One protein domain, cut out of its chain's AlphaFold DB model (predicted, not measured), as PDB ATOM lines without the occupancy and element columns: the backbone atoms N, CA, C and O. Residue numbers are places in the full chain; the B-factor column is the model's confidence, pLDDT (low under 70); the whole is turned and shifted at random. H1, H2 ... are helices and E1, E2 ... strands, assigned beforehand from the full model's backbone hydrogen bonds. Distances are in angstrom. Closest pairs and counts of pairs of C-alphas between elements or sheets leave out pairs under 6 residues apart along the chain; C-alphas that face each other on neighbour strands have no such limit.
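What this domain is: This is residues 4 to 99 of the 99 residues of an uncharacterized protein of Lentibacillus cibarius (UniProt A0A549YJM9). Two long helices, H1 and H2, lie side by side and run opposite ways, with the small strand hairpin E1 and E2 beyond one end of the pair, joining them along the chain. At the other end the chain folds back into H3, which splays away from H2 as a V, and residues 87 to 99 stick out free. The printed part has 96 residues, in the order H1, E1, E2, H2, H3, mostly helix, with one antiparallel sheet of order E1 - E2. It is loose, with a radius of gyration of the C-alphas of 17.9 A, and flat, spanning 59 by 37 by 20 A.

Where its parts are: H1, residues 4 to 26, begins with C-alpha 4 at (-4.590, 27.394, 4.336) and is 32.3 A long from first to last C-alpha. E1 is residues 30 to 32 and E2 residues 38 to 40. H2, residues 45 to 71, is 38.8 A long and begins with C-alpha 45 at (-6.425, 24.128, 41.549). H3, residues 76 to 96, is 30.3 A long and ends with C-alpha 96 at (-3.779, 2.772, 30.756).

How they stand to each other: H1 and H2 touch at a shallow tilt of 13 degrees, opposite ways; their closest C-alphas, those of Ser 13 and Leu 58, are 5.7 A apart. E1 and E2 form a hairpin, antiparallel at 154 degrees, with N 39 and O 31 within hydrogen-bond range at 3.2 A. H2 touches H3 with residues 60 to 71 alone, and H3 touches H2 with residues 78 to 82 alone, at a steep tilt of 48 degrees, opposite ways; the closest C-alphas, of Tyr 67 and Ala 78, are 5.3 A apart. H1 and H3 are apart. In H1, H2 and H3 every O i to N i+4 pair is within hydrogen-bond range.

The domain as a whole: The C-alphas farthest apart, of Asp 35 and Glu 73, are 59.3 A apart. The printed part has no cut, and its four links between named elements are tight. The pLDDT is under 70 at residues 29 to 34 and 36 to 42.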
ATOM      1  N   LYS A   4      -5.141  26.274   3.562       89.81
ATOM      2  CA  LYS A   4      -4.590  27.394   4.336       89.81
ATOM      3  C   LYS A   4      -5.266  27.530   5.703       89.81
ATOM      4  O   LYS A   4      -4.575  27.667   6.708       89.81
ATOM      5  N   LEU A   5      -6.598  27.447   5.746       88.19
ATOM      6  CA  LEU A   5      -7.381  27.552   6.978       88.19
ATOM      7  C   LEU A   5      -7.098  26.371   7.908       88.19
ATOM      8  O   LEU A   5      -6.851  26.579   9.090       88.19
ATOM      9  N   TRP A   6      -7.055  25.144   7.375       91.81
ATOM     10  CA  TRP A   6      -6.689  23.982   8.186       91.81
ATOM     11  C   TRP A   6      -5.293  24.149   8.778       91.81
ATOM     12  O   TRP A   6      -5.160  24.064   9.993       91.81
ATOM     13  N   LYS A   7      -4.273  24.448   7.955       90.69
ATOM     14  CA  LYS A   7      -2.893  24.643   8.434       90.69
ATOM     15  C   LYS A   7      -2.844  25.708   9.525       90.69
ATOM     16  O   LYS A   7      -2.244  25.475  10.566       90.69
ATOM     17  N   SER A   8      -3.527  26.834   9.319       92.44
ATOM     18  CA  SER A   8      -3.625  27.900  10.316       92.44
ATOM     19  C   SER A   8      -4.208  27.398  11.639       92.44
ATOM     20  O   SER A   8      -3.604  27.644  12.679       92.44
ATOM     21  N   ILE A   9      -5.299  26.623  11.622       90.94
ATOM     22  CA  ILE A   9      -5.880  26.025  12.837       90.94
ATOM     23  C   ILE A   9      -4.901  25.047  13.501       90.94
ATOM     24  O   ILE A   9      -4.742  25.084  14.718       90.94
ATOM     25  N   GLN A  10      -4.217  24.197  12.730       91.19
ATOM     26  CA  GLN A  10      -3.254  23.239  13.287       91.19
ATOM     27  C   GLN A  10      -2.085  23.953  13.985       91.19
ATOM     28  O   GLN A  10      -1.774  23.639  15.133       91.19
ATOM     29  N   PHE A  11      -1.474  24.940  13.317       91.69
ATOM     30  CA  PHE A  11      -0.348  25.700  13.865       91.69
ATOM     31  C   PHE A  11      -0.764  26.585  15.039       91.69
ATOM     32  O   PHE A  11      -0.106  26.566  16.075       91.69
ATOM     33  N   SER A  12      -1.869  27.324  14.918       90.25
ATOM     34  CA  SER A  12      -2.350  28.196  15.997       90.25
ATOM     35  C   SER A  12      -2.750  27.405  17.238       90.25
ATOM     36  O   SER A  12      -2.391  27.813  18.337       90.25
ATOM     37  N   SER A  13      -3.397  26.244  17.091       88.31
ATOM     38  CA  SER A  13      -3.757  25.399  18.239       88.31
ATOM     39  C   SER A  13      -2.518  24.865  18.962       88.31
ATOM     40  O   SER A  13      -2.494  24.850  20.188       88.31
ATOM     41  N   MET A  14      -1.466  24.479  18.227       88.88
ATOM     42  CA  MET A  14      -0.179  24.071  18.812       88.88
ATOM     43  C   MET A  14       0.521  25.224  19.538       88.88
ATOM     44  O   MET A  14       0.981  25.047  20.663       88.88
ATOM     45  N   ILE A  15       0.569  26.412  18.928       91.81
ATOM     46  CA  ILE A  15       1.171  27.605  19.543       91.81
ATOM     47  C   ILE A  15       0.406  28.001  20.809       91.81
ATOM     48  O   ILE A  15       1.022  28.262  21.840       91.81
ATOM     49  N   LEU A  16      -0.927  28.006  20.763       90.56
ATOM     50  CA  LEU A  16      -1.764  28.307  21.925       90.56
ATOM     51  C   LEU A  16      -1.595  27.258  23.025       90.56
ATOM     52  O   LEU A  16      -1.513  27.622  24.193       90.56
ATOM     53  N   PHE A  17      -1.482  25.978  22.669       90.19
ATOM     54  CA  PHE A  17      -1.223  24.912  23.635       90.19
ATOM     55  C   PHE A  17       0.132  25.094  24.334       90.19
ATOM     56  O   PHE A  17       0.210  25.005  25.559       90.19
ATOM     57  N   LEU A  18       1.186  25.425  23.579       89.69
ATOM     58  CA  LEU A  18       2.491  25.785  24.142       89.69
ATOM     59  C   LEU A  18       2.397  27.029  25.035       89.69
ATOM     60  O   LEU A  18       2.990  27.053  26.109       89.69
ATOM     61  N   GLY A  19       1.618  28.033  24.631       89.50
ATOM     62  CA  GLY A  19       1.358  29.228  25.432       89.50
ATOM     63  C   GLY A  19       0.674  28.914  26.765       89.50
ATOM     64  O   GLY A  19       1.098  29.429  27.795       89.50
ATOM     65  N   VAL A  20      -0.326  28.025  26.771       89.56
ATOM     66  CA  VAL A  20      -0.971  27.537  28.004       89.56
ATOM     67  C   VAL A  20       0.050  26.831  28.895       89.56
ATOM     68  O   VAL A  20       0.110  27.116  30.089       89.56
ATOM     69  N   PHE A  21       0.890  25.961  28.328       85.00
ATOM     70  CA  PHE A  21       1.917  25.240  29.083       85.00
ATOM     71  C   PHE A  21       2.951  26.179  29.722       85.00
ATOM     72  O   PHE A  21       3.207  26.092  30.922       85.00
ATOM     73  N   ILE A  22       3.497  27.120  28.946       87.56
ATOM     74  CA  ILE A  22       4.435  28.133  29.451       87.56
ATOM     75  C   ILE A  22       3.754  29.004  30.508       87.56
ATOM     76  O   ILE A  22       4.341  29.257  31.554       87.56
ATOM     77  N   GLY A  23       2.508  29.419  30.269       84.56
ATOM     78  CA  GLY A  23       1.726  30.197  31.224       84.56
ATOM     79  C   GLY A  23       1.616  29.491  32.572       84.56
ATOM     80  O   GLY A  23       1.960  30.081  33.587       84.56
ATOM     81  N   VAL A  24       1.234  28.210  32.583       84.38
ATOM     82  CA  VAL A  24       1.154  27.396  33.809       84.38
ATOM     83  C   VAL A  24       2.490  27.367  34.555       84.38
ATOM     84  O   VAL A  24       2.490  27.533  35.771       84.38
ATOM     85  N   ILE A  25       3.619  27.216  33.852       80.56
ATOM     86  CA  ILE A  25       4.957  27.253  34.468       80.56
ATOM     87  C   ILE A  25       5.243  28.627  35.085       80.56
ATOM     88  O   ILE A  25       5.722  28.691  36.210       80.56
ATOM     89  N   LEU A  26       4.931  29.717  34.382       81.25
ATOM     90  CA  LEU A  26       5.206  31.078  34.858       81.25
ATOM     91  C   LEU A  26       4.379  31.476  36.086       81.25
ATOM     92  O   LEU A  26       4.849  32.282  36.879       81.25
ATOM     93  N   VAL A  27       3.162  30.942  36.237       80.56
ATOM     94  CA  VAL A  27       2.322  31.181  37.430       80.56
ATOM     95  C   VAL A  27       2.541  30.121  38.518       80.56
ATOM     96  O   VAL A  27       1.863  30.136  39.542       80.56
ATOM     97  N   SER A  28       3.436  29.159  38.291       72.56
ATOM     98  CA  SER A  28       3.857  28.232  39.337       72.56
ATOM     99  C   SER A  28       4.905  28.943  40.177       72.56
ATOM    100  O   SER A  28       5.997  29.225  39.684       72.56
ATOM    101  N   ASP A  29       4.579  29.245  41.430       63.72
ATOM    102  CA  ASP A  29       5.568  29.802  42.344       63.72
ATOM    103  C   ASP A  29       6.718  28.792  42.492       63.72
ATOM    104  O   ASP A  29       6.508  27.596  42.718       63.72
ATOM    105  N   LEU A  30       7.946  29.262  42.292       63.03
ATOM    106  CA  LEU A  30       9.170  28.493  42.495       63.03
ATOM    107  C   LEU A  30       9.781  28.974  43.803       63.03
ATOM    108  O   LEU A  30      10.574  29.916  43.812       63.03
ATOM    109  N   GLU A  31       9.395  28.355  44.914       59.06
ATOM    110  CA  GLU A  31       9.995  28.691  46.201       59.06
ATOM    111  C   GLU A  31      11.299  27.898  46.395       59.06
ATOM    112  O   GLU A  31      11.299  26.656  46.326       59.06
ATOM    113  N   PRO A  32      12.435  28.588  46.626       56.84
ATOM    114  CA  PRO A  32      13.666  27.926  47.013       56.84
ATOM    115  C   PRO A  32      13.499  27.390  48.433       56.84
ATOM    116  O   PRO A  32      13.127  28.112  49.361       56.84
ATOM    117  N   LYS A  33      13.785  26.108  48.619       59.34
ATOM    118  CA  LYS A  33      13.805  25.516  49.946       59.34
ATOM    119  C   LYS A  33      15.003  26.020  50.761       59.34
ATOM    120  O   LYS A  33      16.062  26.303  50.196       59.34
ATOM    121  N   PRO A  34      14.905  25.973  52.102       63.94
ATOM    122  CA  PRO A  34      16.038  26.211  52.998       63.94
ATOM    123  C   PRO A  34      17.233  25.261  52.788       63.94
ATOM    124  O   PRO A  34      18.347  25.599  53.170       63.94
ATOM    125  N   ASP A  35      17.016  24.079  52.198       73.81
ATOM    126  CA  ASP A  35      18.036  23.053  51.916       73.81
ATOM    127  C   ASP A  35      18.678  23.190  50.513       73.81
ATOM    128  O   ASP A  35      19.505  22.364  50.129       73.81
ATOM    129  N   GLY A  36      18.318  24.229  49.744       63.88
ATOM    130  CA  GLY A  36      18.831  24.470  48.391       63.88
ATOM    131  C   GLY A  36      18.097  23.713  47.277       63.88
ATOM    132  O   GLY A  36      18.478  23.831  46.110       63.88
ATOM    133  N   GLY A  37      17.044  22.953  47.597       63.97
ATOM    134  CA  GLY A  37      16.145  22.371  46.599       63.97
ATOM    135  C   GLY A  37      15.133  23.379  46.043       63.97
ATOM    136  O   GLY A  37      14.830  24.389  46.669       63.97
ATOM    137  N   TRP A  38      14.550  23.084  44.881       59.59
ATOM    138  CA  TRP A  38      13.391  23.822  44.366       59.59
ATOM    139  C   TRP A  38      12.121  23.026  44.653       59.59
ATOM    140  O   TRP A  38      12.021  21.857  44.264       59.59
ATOM    141  N   HIS A  39      11.141  23.639  45.316       57.84
ATOM    142  CA  HIS A  39       9.777  23.126  45.286       57.84
ATOM    143  C   HIS A  39       9.031  23.822  44.151       57.84
ATOM    144  O   HIS A  39       8.829  25.030  44.172       57.84
ATOM    145  N   ALA A  40       8.605  23.045  43.156       58.81
ATOM    146  CA  ALA A  40       7.564  23.503  42.254       58.81
ATOM    147  C   ALA A  40       6.249  23.482  43.040       58.81
ATOM    148  O   ALA A  40       5.640  22.421  43.221       58.81
ATOM    149  N   THR A  41       5.827  24.633  43.554       65.19
ATOM    150  CA  THR A  41       4.452  24.786  44.020       65.19
ATOM    151  C   THR A  41       3.576  24.785  42.781       65.19
ATOM    152  O   THR A  41       3.565  25.729  41.993       65.19
ATOM    153  N   PHE A  42       2.892  23.661  42.556       62.16
ATOM    154  CA  PHE A  42       1.942  23.565  41.460       62.16
ATOM    155  C   PHE A  42       0.924  24.705  41.587       62.16
ATOM    156  O   PHE A  42       0.457  24.987  42.697       62.16
ATOM    157  N   PRO A  43       0.555  25.348  40.469       71.31
ATOM    158  CA  PRO A  43      -0.304  26.515  40.504       71.31
ATOM    159  C   PRO A  43      -1.671  26.117  41.065       71.31
ATOM    160  O   PRO A  43      -2.026  24.936  41.074       71.31
ATOM    161  N   SER A  44      -2.445  27.084  41.562       79.00
ATOM    162  CA  SER A  44      -3.714  26.797  42.249       79.00
ATOM    163  C   SER A  44      -4.620  25.829  41.466       79.00
ATOM    164  O   SER A  44      -4.613  25.802  40.232       79.00
ATOM    165  N   LYS A  45      -5.460  25.058  42.175       73.75
ATOM    166  CA  LYS A  45      -6.425  24.128  41.549       73.75
ATOM    167  C   LYS A  45      -7.242  24.804  40.442       73.75
ATOM    168  O   LYS A  45      -7.492  24.197  39.407       73.75
ATOM    169  N   THR A  46      -7.608  26.071  40.634       80.31
ATOM    170  CA  THR A  46      -8.331  26.874  39.644       80.31
ATOM    171  C   THR A  46      -7.530  27.057  38.352       80.31
ATOM    172  O   THR A  46      -8.075  26.860  37.267       80.31
ATOM    173  N   VAL A  47      -6.235  27.377  38.447       83.38
ATOM    174  CA  VAL A  47      -5.345  27.530  37.281       83.38
ATOM    175  C   VAL A  47      -5.167  26.197  36.559       83.38
ATOM    176  O   VAL A  47      -5.295  26.153  35.338       83.38
ATOM    177  N   GLN A  48      -4.959  25.103  37.295       80.25
ATOM    178  CA  GLN A  48      -4.828  23.765  36.707       80.25
ATOM    179  C   GLN A  48      -6.094  23.338  35.955       80.25
ATOM    180  O   GLN A  48      -6.009  22.882  34.817       80.25
ATOM    181  N   LEU A  49      -7.275  23.526  36.556       83.38
ATOM    182  CA  LEU A  49      -8.553  23.193  35.919       83.38
ATOM    183  C   LEU A  49      -8.831  24.071  34.694       83.38
ATOM    184  O   LEU A  49      -9.326  23.574  33.683       83.38
ATOM    185  N   THR A  50      -8.473  25.354  34.758       85.56
ATOM    186  CA  THR A  50      -8.623  26.282  33.628       85.56
ATOM    187  C   THR A  50      -7.700  25.893  32.478       85.56
ATOM    188  O   THR A  50      -8.151  25.787  31.337       85.56
ATOM    189  N   ALA A  51      -6.428  25.621  32.771       86.62
ATOM    190  CA  ALA A  51      -5.451  25.176  31.786       86.62
ATOM    191  C   ALA A  51      -5.874  23.849  31.144       86.62
ATOM    192  O   ALA A  51      -5.872  23.739  29.920       86.62
ATOM    193  N   LEU A  52      -6.333  22.884  31.946       86.69
ATOM    194  CA  LEU A  52      -6.868  21.617  31.454       86.69
ATOM    195  C   LEU A  52      -8.069  21.835  30.524       86.69
ATOM    196  O   LEU A  52      -8.109  21.267  29.432       86.69
ATOM    197  N   GLY A  53      -9.023  22.682  30.918       88.38
ATOM    198  CA  GLY A  53     -10.181  23.022  30.093       88.38
ATOM    199  C   GLY A  53      -9.785  23.646  28.751       88.38
ATOM    200  O   GLY A  53     -10.270  23.213  27.704       88.38
ATOM    201  N   LEU A  54      -8.854  24.605  28.760       90.00
ATOM    202  CA  LEU A  54      -8.326  25.232  27.543       90.00
ATOM    203  C   LEU A  54      -7.610  24.221  26.643       90.00
ATOM    204  O   LEU A  54      -7.866  24.180  25.440       90.00
ATOM    205  N   SER A  55      -6.759  23.373  27.218       88.94
ATOM    206  CA  SER A  55      -6.068  22.302  26.499       88.94
ATOM    207  C   SER A  55      -7.049  21.341  25.827       88.94
ATOM    208  O   SER A  55      -6.853  20.997  24.661       88.94
ATOM    209  N   ILE A  56      -8.129  20.957  26.517       87.31
ATOM    210  CA  ILE A  56      -9.191  20.120  25.946       87.31
ATOM    211  C   ILE A  56      -9.849  20.839  24.765       87.31
ATOM    212  O   ILE A  56      -9.913  20.275  23.678       87.31
ATOM    213  N   VAL A  57     -10.289  22.090  24.928       88.94
ATOM    214  CA  VAL A  57     -10.957  22.847  23.851       88.94
ATOM    215  C   VAL A  57     -10.060  23.004  22.620       88.94
ATOM    216  O   VAL A  57     -10.519  22.788  21.494       88.94
ATOM    217  N   LEU A  58      -8.778  23.330  22.811       90.19
ATOM    218  CA  LEU A  58      -7.807  23.440  21.719       90.19
ATOM    219  C   LEU A  58      -7.614  22.099  21.006       90.19
ATOM    220  O   LEU A  58      -7.643  22.045  19.776       90.19
ATOM    221  N   PHE A  59      -7.479  21.010  21.763       87.81
ATOM    222  CA  PHE A  59      -7.325  19.675  21.198       87.81
ATOM    223  C   PHE A  59      -8.570  19.235  20.417       87.81
ATOM    224  O   PHE A  59      -8.461  18.760  19.286       87.81
ATOM    225  N   LEU A  60      -9.766  19.456  20.965       86.94
ATOM    226  CA  LEU A  60     -11.026  19.160  20.282       86.94
ATOM    227  C   LEU A  60     -11.172  19.962  18.988       86.94
ATOM    228  O   LEU A  60     -11.563  19.406  17.961       86.94
ATOM    229  N   THR A  61     -10.811  21.244  19.019       88.00
ATOM    230  CA  THR A  61     -10.821  22.119  17.838       88.00
ATOM    231  C   THR A  61      -9.850  21.612  16.774       88.00
ATOM    232  O   THR A  61     -10.207  21.521  15.597       88.00
ATOM    233  N   TRP A  62      -8.647  21.208  17.186       90.31
ATOM    234  CA  TRP A  62      -7.630  20.626  16.314       90.31
ATOM    235  C   TRP A  62      -8.122  19.338  15.638       90.31
ATOM    236  O   TRP A  62      -8.043  19.209  14.411       90.31
ATOM    237  N   VAL A  63      -8.695  18.414  16.418       87.81
ATOM    238  CA  VAL A  63      -9.230  17.127  15.940       87.81
ATOM    239  C   VAL A  63     -10.415  17.344  14.999       87.81
ATOM    240  O   VAL A  63     -10.459  16.780  13.901       87.81
ATOM    241  N   PHE A  64     -11.368  18.190  15.392       85.81
ATOM    242  CA  PHE A  64     -12.546  18.499  14.589       85.81
ATOM    243  C   PHE A  64     -12.165  19.115  13.240       85.81
ATOM    244  O   PHE A  64     -12.644  18.658  12.201       85.81
ATOM    245  N   ALA A  65     -11.248  20.085  13.231       86.25
ATOM    246  CA  ALA A  65     -10.745  20.697  12.004       86.25
ATOM    247  C   ALA A  65     -10.110  19.660  11.060       86.25
ATOM    248  O   ALA A  65     -10.312  19.708   9.843       86.25
ATOM    249  N   THR A  66      -9.392  18.679  11.603       88.06
ATOM    250  CA  THR A  66      -8.820  17.577  10.818       88.06
ATOM    251  C   THR A  66      -9.900  16.685  10.201       88.06
ATOM    252  O   THR A  66      -9.811  16.350   9.016       88.06
ATOM    253  N   TYR A  67     -10.972  16.369  10.932       86.31
ATOM    254  CA  TYR A  67     -12.093  15.607  10.370       86.31
ATOM    255  C   TYR A  67     -12.899  16.395   9.330       86.31
ATOM    256  O   TYR A  67     -13.217  15.844   8.277       86.31
ATOM    257  N   VAL A  68     -13.164  17.684   9.560       86.50
ATOM    258  CA  VAL A  68     -13.830  18.569   8.583       86.50
ATOM    259  C   VAL A  68     -13.004  18.708   7.304       86.50
ATOM    260  O   VAL A  68     -13.552  18.772   6.203       86.50
ATOM    261  N   ARG A  69     -11.670  18.740   7.404       86.56
ATOM    262  CA  ARG A  69     -10.808  18.702   6.217       86.56
ATOM    263  C   ARG A  69     -10.972  17.393   5.454       86.56
ATOM    264  O   ARG A  69     -11.098  17.435   4.235       86.56
ATOM    265  N   ARG A  70     -10.956  16.260   6.160       85.19
ATOM    266  CA  ARG A  70     -11.044  14.930   5.546       85.19
ATOM    267  C   ARG A  70     -12.376  14.703   4.830       85.19
ATOM    268  O   ARG A  70     -12.379  14.097   3.768       85.19
ATOM    269  N   GLU A  71     -13.477  15.190   5.395       85.06
ATOM    270  CA  GLU A  71     -14.806  15.096   4.773       85.06
ATOM    271  C   GLU A  71     -15.053  16.187   3.718       85.06
ATOM    272  O   GLU A  71     -16.004  16.094   2.954       85.06
ATOM    273  N   GLY A  72     -14.224  17.233   3.660       81.75
ATOM    274  CA  GLY A  72     -14.386  18.361   2.737       81.75
ATOM    275  C   GLY A  72     -15.398  19.415   3.207       81.75
ATOM    276  O   GLY A  72     -15.202  20.602   2.930       81.75
ATOM    277  N   GLU A  73     -16.383  19.020   4.011       83.38
ATOM    278  CA  GLU A  73     -17.483  19.850   4.516       83.38
ATOM    279  C   GLU A  73     -17.688  19.724   6.036       83.38
ATOM    280  O   GLU A  73     -17.271  18.757   6.680       83.38
ATOM    281  N   VAL A  74     -18.353  20.724   6.626       80.69
ATOM    282  CA  VAL A  74     -18.811  20.661   8.020       80.69
ATOM    283  C   VAL A  74     -20.090  19.829   8.048       80.69
ATOM    284  O   VAL A  74     -21.183  20.350   7.857       80.69
ATOM    285  N   SER A  75     -19.945  18.521   8.252       80.62
ATOM    286  CA  SER A  75     -21.068  17.583   8.262       80.62
ATOM    287  C   SER A  75     -21.278  16.933   9.627       80.62
ATOM    288  O   SER A  75     -20.361  16.791  10.445       80.62
ATOM    289  N   LEU A  76     -22.499  16.438   9.849       79.25
ATOM    290  CA  LEU A  76     -22.842  15.637  11.026       79.25
ATOM    291  C   LEU A  76     -21.935  14.397  11.157       79.25
ATOM    292  O   LEU A  76     -21.692  13.900  12.255       79.25
ATOM    293  N   ARG A  77     -21.408  13.897  10.031       80.62
ATOM    294  CA  ARG A  77     -20.465  12.777   9.981       80.62
ATOM    295  C   ARG A  77     -19.094  13.167  10.539       80.62
ATOM    296  O   ARG A  77     -18.535  12.394  11.318       80.62
ATOM    297  N   ALA A  78     -18.583  14.354  10.202       78.38
ATOM    298  CA  ALA A  78     -17.346  14.883  10.779       78.38
ATOM    299  C   ALA A  78     -17.479  15.072  12.300       78.38
ATOM    300  O   ALA A  78     -16.607  14.636  13.051       78.38
ATOM    301  N   ALA A  79     -18.613  15.618  12.756       78.94
ATOM    302  CA  ALA A  79     -18.911  15.758  14.182       78.94
ATOM    303  C   ALA A  79     -18.975  14.395  14.899       78.94
ATOM    304  O   ALA A  79     -18.299  14.200  15.906       78.94
ATOM    305  N   LYS A  80     -19.709  13.416  14.347       82.31
ATOM    306  CA  LYS A  80     -19.798  12.052  14.906       82.31
ATOM    307  C   LYS A  80     -18.433  11.373  15.027       82.31
ATOM    308  O   LYS A  80     -18.164  10.736  16.039       82.31
ATOM    309  N   ARG A  81     -17.564  11.514  14.020       83.06
ATOM    310  CA  ARG A  81     -16.197  10.965  14.071       83.06
ATOM    311  C   ARG A  81     -15.338  11.652  15.127       83.06
ATOM    312  O   ARG A  81     -14.613  10.959  15.831       83.06
ATOM    313  N   GLY A  82     -15.472  12.970  15.277       80.56
ATOM    314  CA  GLY A  82     -14.845  13.710  16.370       80.56
ATOM    315  C   GLY A  82     -15.278  13.179  17.738       80.56
ATOM    316  O   GLY A  82     -14.431  12.851  18.559       80.56
ATOM    317  N   VAL A  83     -16.581  12.995  17.958       81.62
ATOM    318  CA  VAL A  83     -17.111  12.449  19.221       81.62
ATOM    319  C   VAL A  83     -16.621  11.021  19.480       81.62
ATOM    320  O   VAL A  83     -16.160  10.728  20.580       81.62
ATOM    321  N   LEU A  84     -16.655  10.140  18.475       86.12
ATOM    322  CA  LEU A  84     -16.134   8.773  18.601       86.12
ATOM    323  C   LEU A  84     -14.644   8.750  18.956       86.12
ATOM    324  O   LEU A  84     -14.225   7.923  19.761       86.12
ATOM    325  N   PHE A  85     -13.854   9.668  18.396       83.75
ATOM    326  CA  PHE A  85     -12.442   9.806  18.735       83.75
ATOM    327  C   PHE A  85     -12.241  10.196  20.206       83.75
ATOM    328  O   PHE A  85     -11.407   9.600  20.882       83.75
ATOM    329  N   ILE A  86     -13.037  11.135  20.729       82.56
ATOM    330  CA  ILE A  86     -12.986  11.543  22.147       82.56
ATOM    331  C   ILE A  86     -13.323  10.364  23.062       82.56
ATOM    332  O   ILE A  86     -12.601  10.108  24.024       82.56
ATOM    333  N   ILE A  87     -14.394   9.631  22.750       84.50
ATOM    334  CA  ILE A  87     -14.800   8.447  23.518       84.50
ATOM    335  C   ILE A  87     -13.686   7.394  23.488       84.50
ATOM    336  O   ILE A  87     -13.313   6.871  24.535       84.50
ATOM    337  N   GLY A  88     -13.110   7.127  22.312       84.69
ATOM    338  CA  GLY A  88     -11.993   6.193  22.155       84.69
ATOM    339  C   GLY A  88     -10.760   6.594  22.967       84.69
ATOM    340  O   GLY A  88     -10.173   5.745  23.631       84.69
ATOM    341  N   MET A  89     -10.410   7.883  22.985       82.69
ATOM    342  CA  MET A  89      -9.331   8.414  23.827       82.69
ATOM    343  C   MET A  89      -9.623   8.245  25.323       82.69
ATOM    344  O   MET A  89      -8.722   7.892  26.079       82.69
ATOM    345  N   GLY A  90     -10.872   8.450  25.749       82.31
ATOM    346  CA  GLY A  90     -11.291   8.220  27.135       82.31
ATOM    347  C   GLY A  90     -11.178   6.751  27.549       82.31
ATOM    348  O   GLY A  90     -10.643   6.452  28.614       82.31
ATOM    349  N   ILE A  91     -11.610   5.830  26.683       85.75
ATOM    350  CA  ILE A  91     -11.466   4.382  26.902       85.75
ATOM    351  C   ILE A  91      -9.985   3.994  26.956       85.75
ATOM    352  O   ILE A  91      -9.576   3.260  27.850       85.75
ATOM    353  N   PHE A  92      -9.172   4.506  26.030       84.62
ATOM    354  CA  PHE A  92      -7.733   4.252  26.007       84.62
ATOM    355  C   PHE A  92      -7.043   4.740  27.288       84.62
ATOM    356  O   PHE A  92      -6.249   4.010  27.875       84.62
ATOM    357  N   TYR A  93      -7.386   5.940  27.758       81.81
ATOM    358  CA  TYR A  93      -6.886   6.463  29.027       81.81
ATOM    359  C   TYR A  93      -7.293   5.585  30.216       81.81
ATOM    360  O   TYR A  93      -6.457   5.277  31.061       81.81
ATOM    361  N   TRP A  94      -8.552   5.140  30.267       84.56
ATOM    362  CA  TRP A  94      -9.017   4.231  31.314       84.56
ATOM    363  C   TRP A  94      -8.247   2.905  31.305       84.56
ATOM    364  O   TRP A  94      -7.835   2.447  32.366       84.56
ATOM    365  N   LEU A  95      -7.984   2.330  30.127       86.44
ATOM    366  CA  LEU A  95      -7.174   1.114  29.993       86.44
ATOM    367  C   LEU A  95      -5.742   1.309  30.505       86.44
ATOM    368  O   LEU A  95      -5.233   0.430  31.192       86.44
ATOM    369  N   LEU A  96      -5.111   2.455  30.226       82.81
ATOM    370  CA  LEU A  96      -3.779   2.772  30.756       82.81
ATOM    371  C   LEU A  96      -3.748   2.850  32.286       82.81
ATOM    372  O   LEU A  96      -2.713   2.559  32.867       82.81
ATOM    373  N   GLN A  97      -4.851   3.228  32.941       78.69
ATOM    374  CA  GLN A  97      -4.932   3.228  34.407       78.69
ATOM    375  C   GLN A  97      -5.063   1.825  35.019       78.69
ATOM    376  O   GLN A  97      -4.906   1.688  36.228       78.69
ATOM    377  N   GLN A  98      -5.415   0.807  34.228       78.50
ATOM    378  CA  GLN A  98      -5.552  -0.575  34.705       78.50
ATOM    379  C   GLN A  98      -4.249  -1.387  34.588       78.50
ATOM    380  O   GLN A  98      -4.222  -2.539  35.019       78.50
ATOM    381  N   ILE A  99      -3.210  -0.813  33.970       71.38
ATOM    382  CA  ILE A  99      -1.862  -1.384  33.831       71.38
ATOM    383  C   ILE A  99      -0.982  -0.813  34.940       71.38
ATOM    384  O   ILE A  99      -0.242  -1.609  35.556       71.38
TER     385      ILE A  99